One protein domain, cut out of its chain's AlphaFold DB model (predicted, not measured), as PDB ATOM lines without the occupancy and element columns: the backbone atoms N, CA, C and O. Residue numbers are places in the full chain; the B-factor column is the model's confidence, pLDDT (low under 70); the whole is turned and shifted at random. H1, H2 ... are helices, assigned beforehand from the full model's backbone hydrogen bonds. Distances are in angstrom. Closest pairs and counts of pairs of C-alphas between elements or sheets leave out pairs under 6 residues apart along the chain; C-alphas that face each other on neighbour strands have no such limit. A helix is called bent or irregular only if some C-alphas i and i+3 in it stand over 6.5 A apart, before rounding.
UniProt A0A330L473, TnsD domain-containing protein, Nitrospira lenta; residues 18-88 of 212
ATOM      1  N   ALA A  18      19.122 -28.075  61.055       85.56
ATOM      2  CA  ALA A  18      17.908 -28.594  60.421       85.56
ATOM      3  C   ALA A  18      18.192 -29.584  59.269       85.56
ATOM      4  O   ALA A  18      17.480 -30.577  59.098       85.56
ATOM      5  N   GLN A  19      19.245 -29.347  58.476       80.06
ATOM      6  CA  GLN A  19      19.669 -30.274  57.419       80.06
ATOM      7  C   GLN A  19      20.217 -31.580  58.000       80.06
ATOM      8  O   GLN A  19      19.919 -32.653  57.468       80.06
ATOM      9  N   LYS A  20      20.974 -31.498  59.101       90.19
ATOM     10  CA  LYS A  20      21.476 -32.665  59.833       90.19
ATOM     11  C   LYS A  20      20.323 -33.515  60.369       90.19
ATOM     12  O   LYS A  20      20.306 -34.717  60.113       90.19
ATOM     13  N   ASP A  21      19.332 -32.898  61.007       86.44
ATOM     14  CA  ASP A  21      18.176 -33.610  61.567       86.44
ATOM     15  C   ASP A  21      17.356 -34.305  60.473       86.44
ATOM     16  O   ASP A  21      16.914 -35.444  60.629       86.44
ATOM     17  N   LYS A  22      17.178 -33.645  59.321       83.25
ATOM     18  CA  LYS A  22      16.487 -34.228  58.163       83.25
ATOM     19  C   LYS A  22      17.253 -35.421  57.581       83.25
ATOM     20  O   LYS A  22      16.630 -36.428  57.247       83.25
ATOM     21  N   LEU A  23      18.581 -35.332  57.481       84.06
ATOM     22  CA  LEU A  23      19.441 -36.443  57.052       84.06
ATOM     23  C   LEU A  23      19.362 -37.620  58.028       84.06
ATOM     24  O   LEU A  23      19.178 -38.754  57.595       84.06
ATOM     25  N   GLN A  24      19.426 -37.350  59.333       87.62
ATOM     26  CA  GLN A  24      19.322 -38.382  60.364       87.62
ATOM     27  C   GLN A  24      17.978 -39.113  60.306       87.62
ATOM     28  O   GLN A  24      17.970 -40.340  60.287       87.62
ATOM     29  N   ARG A  25      16.852 -38.397  60.152       87.88
ATOM     30  CA  ARG A  25      15.532 -39.036  59.984       87.88
ATOM     31  C   ARG A  25      15.471 -39.965  58.770       87.88
ATOM     32  O   ARG A  25      14.913 -41.053  58.866       87.88
ATOM     33  N   ARG A  26      16.058 -39.564  57.634       81.50
ATOM     34  CA  ARG A  26      16.095 -40.401  56.418       81.50
ATOM     35  C   ARG A  26      16.937 -41.656  56.611       81.50
ATOM     36  O   ARG A  26      16.523 -42.721  56.168       81.50
ATOM     37  N   ILE A  27      18.069 -41.540  57.304       87.44
ATOM     38  CA  ILE A  27      18.915 -42.686  57.656       87.44
ATOM     39  C   ILE A  27      18.143 -43.653  58.564       87.44
ATOM     40  O   ILE A  27      18.101 -44.847  58.278       87.44
ATOM     41  N   SER A  28      17.461 -43.137  59.593       86.19
ATOM     42  CA  SER A  28      16.662 -43.949  60.518       86.19
ATOM     43  C   SER A  28      15.469 -44.639  59.849       86.19
ATOM     44  O   SER A  28      15.131 -45.752  60.231       86.19
ATOM     45  N   HIS A  29      14.827 -44.014  58.858       83.62
ATOM     46  CA  HIS A  29      13.708 -44.622  58.121       83.62
ATOM     47  C   HIS A  29      14.146 -45.557  56.983       83.62
ATOM     48  O   HIS A  29      13.409 -46.476  56.640       83.62
ATOM     49  N   GLY A  30      15.321 -45.340  56.382       75.50
ATOM     50  CA  GLY A  30      15.823 -46.126  55.247       75.50
ATOM     51  C   GLY A  30      16.531 -47.433  55.623       75.50
ATOM     52  O   GLY A  30      16.894 -48.197  54.733       75.50
ATOM     53  N   GLY A  31      16.761 -47.684  56.915       64.75
ATOM     54  CA  GLY A  31      17.231 -48.960  57.466       64.75
ATOM     55  C   GLY A  31      18.707 -49.320  57.237       64.75
ATOM     56  O   GLY A  31      19.270 -50.023  58.067       64.75
ATOM     57  N   THR A  32      19.365 -48.859  56.164       58.69
ATOM     58  CA  THR A  32      20.731 -49.333  55.814       58.69
ATOM     59  C   THR A  32      21.653 -48.296  55.151       58.69
ATOM     60  O   THR A  32      22.700 -48.646  54.608       58.69
ATOM     61  N   GLY A  33      21.315 -47.003  55.187       76.44
ATOM     62  CA  GLY A  33      22.147 -45.946  54.595       76.44
ATOM     63  C   GLY A  33      23.201 -45.387  55.557       76.44
ATOM     64  O   GLY A  33      22.884 -45.009  56.679       76.44
ATOM     65  N   THR A  34      24.451 -45.244  55.111       89.25
ATOM     66  CA  THR A  34      25.428 -44.374  55.792       89.25
ATOM     67  C   THR A  34      25.204 -42.914  55.394       89.25
ATOM     68  O   THR A  34      24.706 -42.632  54.300       89.25
ATOM     69  N   LEU A  35      25.651 -41.966  56.227       82.00
ATOM     70  CA  LEU A  35      25.630 -40.539  55.879       82.00
ATOM     71  C   LEU A  35      26.332 -40.270  54.537       82.00
ATOM     72  O   LEU A  35      25.827 -39.503  53.724       82.00
ATOM     73  N   SER A  36      27.453 -40.956  54.285       80.94
ATOM     74  CA  SER A  36      28.193 -40.860  53.024       80.94
ATOM     75  C   SER A  36      27.351 -41.319  51.829       80.94
ATOM     76  O   SER A  36      27.270 -40.613  50.829       80.94
ATOM     77  N   SER A  37      26.641 -42.447  51.952       82.81
ATOM     78  CA  SER A  37      25.761 -42.936  50.881       82.81
ATOM     79  C   SER A  37      24.554 -42.030  50.619       82.81
ATOM     80  O   SER A  37      24.146 -41.890  49.470       82.81
ATOM     81  N   GLU A  38      24.006 -41.375  51.645       82.19
ATOM     82  CA  GLU A  38      22.899 -40.426  51.466       82.19
ATOM     83  C   GLU A  38      23.364 -39.103  50.854       82.19
ATOM     84  O   GLU A  38      22.680 -38.550  49.995       82.19
ATOM     85  N   ILE A  39      24.554 -38.620  51.228       78.44
ATOM     86  CA  ILE A  39      25.180 -37.468  50.568       78.44
ATOM     87  C   ILE A  39      25.491 -37.809  49.106       78.44
ATOM     88  O   ILE A  39      25.164 -37.017  48.227       78.44
ATOM     89  N   GLY A  40      26.039 -38.998  48.835       78.19
ATOM     90  CA  GLY A  40      26.275 -39.501  47.480       78.19
ATOM     91  C   GLY A  40      24.992 -39.542  46.653       78.19
ATOM     92  O   GLY A  40      24.931 -38.922  45.600       78.19
ATOM     93  N   ARG A  41      23.914 -40.139  47.183       76.56
ATOM     94  CA  ARG A  41      22.593 -40.140  46.529       76.56
ATOM     95  C   ARG A  41      22.052 -38.739  46.283       76.56
ATOM     96  O   ARG A  41      21.460 -38.512  45.236       76.56
ATOM     97  N   ALA A  42      22.215 -37.810  47.221       72.69
ATOM     98  CA  ALA A  42      21.752 -36.435  47.046       72.69
ATOM     99  C   ALA A  42      22.542 -35.706  45.947       72.69
ATOM    100  O   ALA A  42      21.949 -34.993  45.139       72.69
ATOM    101  N   ILE A  43      23.861 -35.916  45.888       72.94
ATOM    102  CA  ILE A  43      24.743 -35.403  44.832       72.94
ATOM    103  C   ILE A  43      24.360 -36.022  43.483       72.94
ATOM    104  O   ILE A  43      24.181 -35.296  42.507       72.94
ATOM    105  N   ASP A  44      24.142 -37.335  43.436       70.31
ATOM    106  CA  ASP A  44      23.731 -38.050  42.228       70.31
ATOM    107  C   ASP A  44      22.345 -37.608  41.752       70.31
ATOM    108  O   ASP A  44      22.156 -37.387  40.564       70.31
ATOM    109  N   GLN A  45      21.383 -37.404  42.657       67.75
ATOM    110  CA  GLN A  45      20.056 -36.858  42.339       67.75
ATOM    111  C   GLN A  45      20.148 -35.426  41.806       67.75
ATOM    112  O   GLN A  45      19.470 -35.073  40.842       67.75
ATOM    113  N   TYR A  46      21.019 -34.608  42.401       67.62
ATOM    114  CA  TYR A  46      21.269 -33.243  41.952       67.62
ATOM    115  C   TYR A  46      21.910 -33.207  40.554       67.62
ATOM    116  O   TYR A  46      21.513 -32.405  39.709       67.62
ATOM    117  N   HIS A  47      22.863 -34.101  40.278       62.66
ATOM    118  CA  HIS A  47      23.538 -34.190  38.980       62.66
ATOM    119  C   HIS A  47      22.725 -34.908  37.905       62.66
ATOM    120  O   HIS A  47      22.843 -34.566  36.727       62.66
ATOM    121  N   ALA A  48      21.889 -35.873  38.283       59.88
ATOM    122  CA  ALA A  48      21.023 -36.582  37.352       59.88
ATOM    123  C   ALA A  48      19.967 -35.664  36.719       59.88
ATOM    124  O   ALA A  48      19.513 -35.935  35.603       59.88
ATOM    125  N   GLY A  49      19.635 -34.551  37.381       64.12
ATOM    126  CA  GLY A  49      18.895 -33.443  36.789       64.12
ATOM    127  C   GLY A  49      17.552 -33.845  36.149       64.12
ATOM    128  O   GLY A  49      16.955 -34.862  36.517       64.12
ATOM    129  N   PRO A  50      17.069 -33.071  35.154       59.34
ATOM    130  CA  PRO A  50      15.774 -33.280  34.492       59.34
ATOM    131  C   PRO A  50      15.609 -34.675  33.879       59.34
ATOM    132  O   PRO A  50      14.490 -35.152  33.726       59.34
ATOM    133  N   LYS A  51      16.720 -35.354  33.565       60.84
ATOM    134  CA  LYS A  51      16.725 -36.642  32.867       60.84
ATOM    135  C   LYS A  51      16.183 -37.790  33.712       60.84
ATOM    136  O   LYS A  51      15.574 -38.695  33.157       60.84
ATOM    137  N   GLN A  52      16.370 -37.781  35.033       65.94
ATOM    138  CA  GLN A  52      15.761 -38.806  35.894       65.94
ATOM    139  C   GLN A  52      14.257 -38.595  36.056       65.94
ATOM    140  O   GLN A  52      13.510 -39.570  36.052       65.94
ATOM    141  N   VAL A  53      13.813 -37.339  36.134       60.16
ATOM    142  CA  VAL A  53      12.384 -36.990  36.141       60.16
ATOM    143  C   VAL A  53      11.743 -37.405  34.816       60.16
ATOM    144  O   VAL A  53      10.701 -38.052  34.807       60.16
ATOM    145  N   GLU A  54      12.421 -37.137  33.702       63.19
ATOM    146  CA  GLU A  54      12.002 -37.542  32.363       63.19
ATOM    147  C   GLU A  54      11.978 -39.072  32.199       63.19
ATOM    148  O   GLU A  54      10.998 -39.626  31.712       63.19
ATOM    149  N   GLN A  55      12.996 -39.798  32.669       72.31
ATOM    150  CA  GLN A  55      13.008 -41.265  32.606       72.31
ATOM    151  C   GLN A  55      11.972 -41.917  33.529       72.31
ATOM    152  O   GLN A  55      11.381 -42.930  33.151       72.31
ATOM    153  N   ALA A  56      11.740 -41.360  34.719       70.69
ATOM    154  CA  ALA A  56      10.673 -41.807  35.609       70.69
ATOM    155  C   ALA A  56       9.303 -41.597  34.951       70.69
ATOM    156  O   ALA A  56       8.500 -42.526  34.922       70.69
ATOM    157  N   PHE A  57       9.092 -40.440  34.319       66.06
ATOM    158  CA  PHE A  57       7.886 -40.138  33.554       66.06
ATOM    159  C   PHE A  57       7.690 -41.093  32.370       66.06
ATOM    160  O   PHE A  57       6.610 -41.649  32.193       66.06
ATOM    161  N   LEU A  58       8.741 -41.374  31.594       75.44
ATOM    162  CA  LEU A  58       8.673 -42.327  30.482       75.44
ATOM    163  C   LEU A  58       8.363 -43.756  30.951       75.44
ATOM    164  O   LEU A  58       7.644 -44.484  30.266       75.44
ATOM    165  N   ARG A  59       8.876 -44.172  32.114       78.62
ATOM    166  CA  ARG A  59       8.518 -45.463  32.728       78.62
ATOM    167  C   ARG A  59       7.067 -45.481  33.194       78.62
ATOM    168  O   ARG A  59       6.387 -46.485  33.013       78.62
ATOM    169  N   GLU A  60       6.592 -44.379  33.761       73.00
ATOM    170  CA  GLU A  60       5.215 -44.249  34.227       73.00
ATOM    171  C   GLU A  60       4.215 -44.243  33.059       73.00
ATOM    172  O   GLU A  60       3.180 -44.900  33.142       73.00
ATOM    173  N   LEU A  61       4.560 -43.595  31.940       72.00
ATOM    174  CA  LEU A  61       3.775 -43.613  30.703       72.00
ATOM    175  C   LEU A  61       3.716 -44.999  30.054       72.00
ATOM    176  O   LEU A  61       2.665 -45.383  29.556       72.00
ATOM    177  N   LYS A  62       4.814 -45.768  30.076       78.62
ATOM    178  CA  LYS A  62       4.828 -47.141  29.536       78.62
ATOM    179  C   LYS A  62       3.879 -48.092  30.272       78.62
ATOM    180  O   LYS A  62       3.426 -49.059  29.672       78.62
ATOM    181  N   ASN A  63       3.588 -47.816  31.543       79.06
ATOM    182  CA  ASN A  63       2.774 -48.680  32.398       79.06
ATOM    183  C   ASN A  63       1.333 -48.167  32.594       79.06
ATOM    184  O   ASN A  63       0.522 -48.857  33.210       79.06
ATOM    185  N   ALA A  64       1.004 -46.963  32.116       73.75
ATOM    186  CA  ALA A  64      -0.316 -46.362  32.285       73.75
ATOM    187  C   ALA A  64      -1.303 -46.837  31.205       73.75
ATOM    188  O   ALA A  64      -0.943 -47.024  30.042       73.75
ATOM    189  N   LYS A  65      -2.577 -47.014  31.578       75.31
ATOM    190  CA  LYS A  65      -3.641 -47.297  30.606       75.31
ATOM    191  C   LYS A  65      -3.882 -46.047  29.741       75.31
ATOM    192  O   LYS A  65      -3.765 -44.936  30.254       75.31
ATOM    193  N   PRO A  66      -4.296 -46.187  28.465       74.00
ATOM    194  CA  PRO A  66      -4.402 -45.060  27.530       74.00
ATOM    195  C   PRO A  66      -5.250 -43.880  28.028       74.00
ATOM    196  O   PRO A  66      -4.921 -42.732  27.746       74.00
ATOM    197  N   LYS A  67      -6.308 -44.151  28.807       75.44
ATOM    198  CA  LYS A  67      -7.193 -43.119  29.375       75.44
ATOM    199  C   LYS A  67      -6.540 -42.295  30.496       75.44
ATOM    200  O   LYS A  67      -6.905 -41.140  30.681       75.44
ATOM    201  N   ASP A  68      -5.546 -42.846  31.188       76.69
ATOM    202  CA  ASP A  68      -4.879 -42.187  32.321       76.69
ATOM    203  C   ASP A  68      -3.664 -41.358  31.872       76.69
ATOM    204  O   ASP A  68      -3.199 -40.473  32.594       76.69
ATOM    205  N   CYS A  69      -3.145 -41.617  30.666       72.06
ATOM    206  CA  CYS A  69      -1.987 -40.917  30.106       72.06
ATOM    207  C   CYS A  69      -2.241 -39.416  29.934       72.06
ATOM    208  O   CYS A  69      -1.340 -38.611  30.170       72.06
ATOM    209  N   GLU A  70      -3.457 -39.025  29.552       79.00
ATOM    210  CA  GLU A  70      -3.800 -37.623  29.320       79.00
ATOM    211  C   GLU A  70      -3.957 -36.851  30.636       79.00
ATOM    212  O   GLU A  70      -3.363 -35.784  30.795       79.00
ATOM    213  N   GLN A  71      -4.627 -37.441  31.635       80.94
ATOM    214  CA  GLN A  71      -4.711 -36.864  32.982       80.94
ATOM    215  C   GLN A  71      -3.331 -36.735  33.635       80.94
ATOM    216  O   GLN A  71      -3.005 -35.672  34.168       80.94
ATOM    217  N   LYS A  72      -2.480 -37.765  33.530       75.12
ATOM    218  CA  LYS A  72      -1.098 -37.682  34.022       75.12
ATOM    219  C   LYS A  72      -0.296 -36.627  33.272       75.12
ATOM    220  O   LYS A  72       0.436 -35.875  33.905       75.12
ATOM    221  N   ARG A  73      -0.450 -36.500  31.950       76.75
ATOM    222  CA  ARG A  73       0.230 -35.462  31.157       76.75
ATOM    223  C   ARG A  73      -0.161 -34.053  31.605       76.75
ATOM    224  O   ARG A  73       0.725 -33.215  31.758       76.75
ATOM    225  N   VAL A  74      -1.445 -33.803  31.868       84.00
ATOM    226  CA  VAL A  74      -1.931 -32.510  32.383       84.00
ATOM    227  C   VAL A  74      -1.420 -32.253  33.802       84.00
ATOM    228  O   VAL A  74      -0.913 -31.167  34.079       84.00
ATOM    229  N   GLN A  75      -1.468 -33.250  34.689       80.62
ATOM    230  CA  GLN A  75      -0.934 -33.137  36.050       80.62
ATOM    231  C   GLN A  75       0.570 -32.832  36.041       80.62
ATOM    232  O   GLN A  75       1.034 -31.967  36.779       80.62
ATOM    233  N   TRP A  76       1.327 -33.487  35.161       73.44
ATOM    234  CA  TRP A  76       2.750 -33.227  34.973       73.44
ATOM    235  C   TRP A  76       3.022 -31.857  34.358       73.44
ATOM    236  O   TRP A  76       3.962 -31.198  34.783       73.44
ATOM    237  N   GLN A  77       2.201 -31.374  33.424       79.81
ATOM    238  CA  GLN A  77       2.303 -29.999  32.923       79.81
ATOM    239  C   GLN A  77       2.027 -28.974  34.027       79.81
ATOM    240  O   GLN A  77       2.743 -27.982  34.123       79.81
ATOM    241  N   GLN A  78       1.056 -29.226  34.905       80.69
ATOM    242  CA  GLN A  78       0.773 -28.365  36.056       80.69
ATOM    243  C   GLN A  78       1.893 -28.411  37.104       80.69
ATOM    244  O   GLN A  78       2.280 -27.368  37.625       80.69
ATOM    245  N   LEU A  79       2.458 -29.592  37.386       69.69
ATOM    246  CA  LEU A  79       3.627 -29.750  38.259       69.69
ATOM    247  C   LEU A  79       4.883 -29.139  37.645       69.69
ATOM    248  O   LEU A  79       5.669 -28.548  38.370       69.69
ATOM    249  N   ALA A  80       5.063 -29.214  36.329       66.38
ATOM    250  CA  ALA A  80       6.143 -28.542  35.626       66.38
ATOM    251  C   ALA A  80       5.943 -27.025  35.639       66.38
ATOM    252  O   ALA A  80       6.911 -26.309  35.813       66.38
ATOM    253  N   GLN A  81       4.716 -26.510  35.530       68.25
ATOM    254  CA  GLN A  81       4.436 -25.072  35.626       68.25
ATOM    255  C   GLN A  81       4.556 -24.532  37.062       68.25
ATOM    256  O   GLN A  81       5.059 -23.427  37.254       68.25
ATOM    257  N   ARG A  82       4.146 -25.306  38.079       64.94
ATOM    258  CA  ARG A  82       4.363 -24.980  39.504       64.94
ATOM    259  C   ARG A  82       5.834 -25.110  39.881       64.94
ATOM    260  O   ARG A  82       6.410 -24.191  40.452       64.94
ATOM    261  N   GLY A  83       6.454 -26.204  39.460       53.94
ATOM    262  CA  GLY A  83       7.877 -26.465  39.568       53.94
ATOM    263  C   GLY A  83       8.705 -25.441  38.803       53.94
ATOM    264  O   GLY A  83       9.709 -25.027  39.315       53.94
ATOM    265  N   LEU A  84       8.297 -24.903  37.659       50.84
ATOM    266  CA  LEU A  84       9.034 -23.822  36.980       50.84
ATOM    267  C   LEU A  84       8.848 -22.450  37.645       50.84
ATOM    268  O   LEU A  84       9.553 -21.515  37.283       50.84
ATOM    269  N   ARG A  85       7.928 -22.307  38.611       50.59
ATOM    270  CA  ARG A  85       7.810 -21.106  39.455       50.59
ATOM    271  C   ARG A  85       8.509 -21.264  40.810       50.59
ATOM    272  O   ARG A  85       9.077 -20.291  41.285       50.59
ATOM    273  N   GLU A  86       8.545 -22.465  41.392       50.84
ATOM    274  CA  GLU A  86       9.289 -22.759  42.639       50.84
ATOM    275  C   GLU A  86      10.751 -23.190  42.391       50.84
ATOM    276  O   GLU A  86      11.664 -22.830  43.123       50.84
ATOM    277  N   ILE A  87      10.975 -23.907  41.295       47.47
ATOM    278  CA  ILE A  87      12.241 -24.234  40.610       47.47
ATOM    279  C   ILE A  87      12.384 -23.307  39.385       47.47
ATOM    280  O   ILE A  87      13.007 -23.657  38.380       47.47
ATOM    281  N   GLY A  88      11.813 -22.098  39.458       44.81
ATOM    282  CA  GLY A  88      12.112 -20.956  38.588       44.81
ATOM    283  C   GLY A  88      13.524 -20.449  38.840       44.81
ATOM    284  O   GLY A  88      13.737 -19.297  39.195       44.81
TER     285      GLY A  88
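Overview. This is residues 18 to 88 of the 212 residues of the protein "TnsD domain-containing protein" of Nitrospira lenta (UniProt A0A330L473). An open zigzag of helices: H1 meets the first arm of bent H2, H2a, at a corner, and the second arm, H2b, turns off to run loosely side by side with H3. Residues 77 to 88, mostly in H3, stick out. The printed part has 71 residues, all helix in class, in order H1, H2, H3, and is loose, with a radius of gyration of the C-alphas of 16.0 A and spans of 41 by 28 by 20 A.

Along the chain. H1, residues 18 to 30, begins at C-alpha 18 (17.908, -28.594, 60.421) and is 18.4 A long. H2, residues 35 to 63, was assigned as one helix by its hydrogen bonds but is bent, with C-alphas 47 and 50 9.0 A apart; its arms are H2a, residues 35 to 47, 18.2 A, and H2b, residues 50 to 63, 20.3 A. H3, residues 66 to 86, is 30.2 A long and ends at C-alpha 86 (9.289, -22.759, 42.639); it is neither bent nor irregular, but only just: C-alphas 67 and 70 are 6.5 A apart.

Arrangement. Residues 23 to 27 of H1 touch residues 35 to 38 of H2a, about perpendicular at 77 degrees; the closest C-alphas, of Ile 27 and Leu 35, are 7.3 A apart. H2a and H2b are about perpendicular at 86 degrees. H2b and H3 are close but not clearly touching, closest at the C-alphas of Leu 61 and Cys 69, 6.4 A, with a shallow tilt of 17 degrees, opposite ways. H1 is apart from H2b and H3. Every O i to N i+4 pair is within hydrogen-bond range in H1, H2a and H2b, and 15 of 17 in H3.

Size, cuts and confidence. The C-alphas farthest apart, of Lys 20 and Pro 66, are 43.2 A apart. The printed part has no cut, and both links are tight. The pLDDT is under 70 at residues 31 to 32, 45 to 54, 57 and 79 to 88.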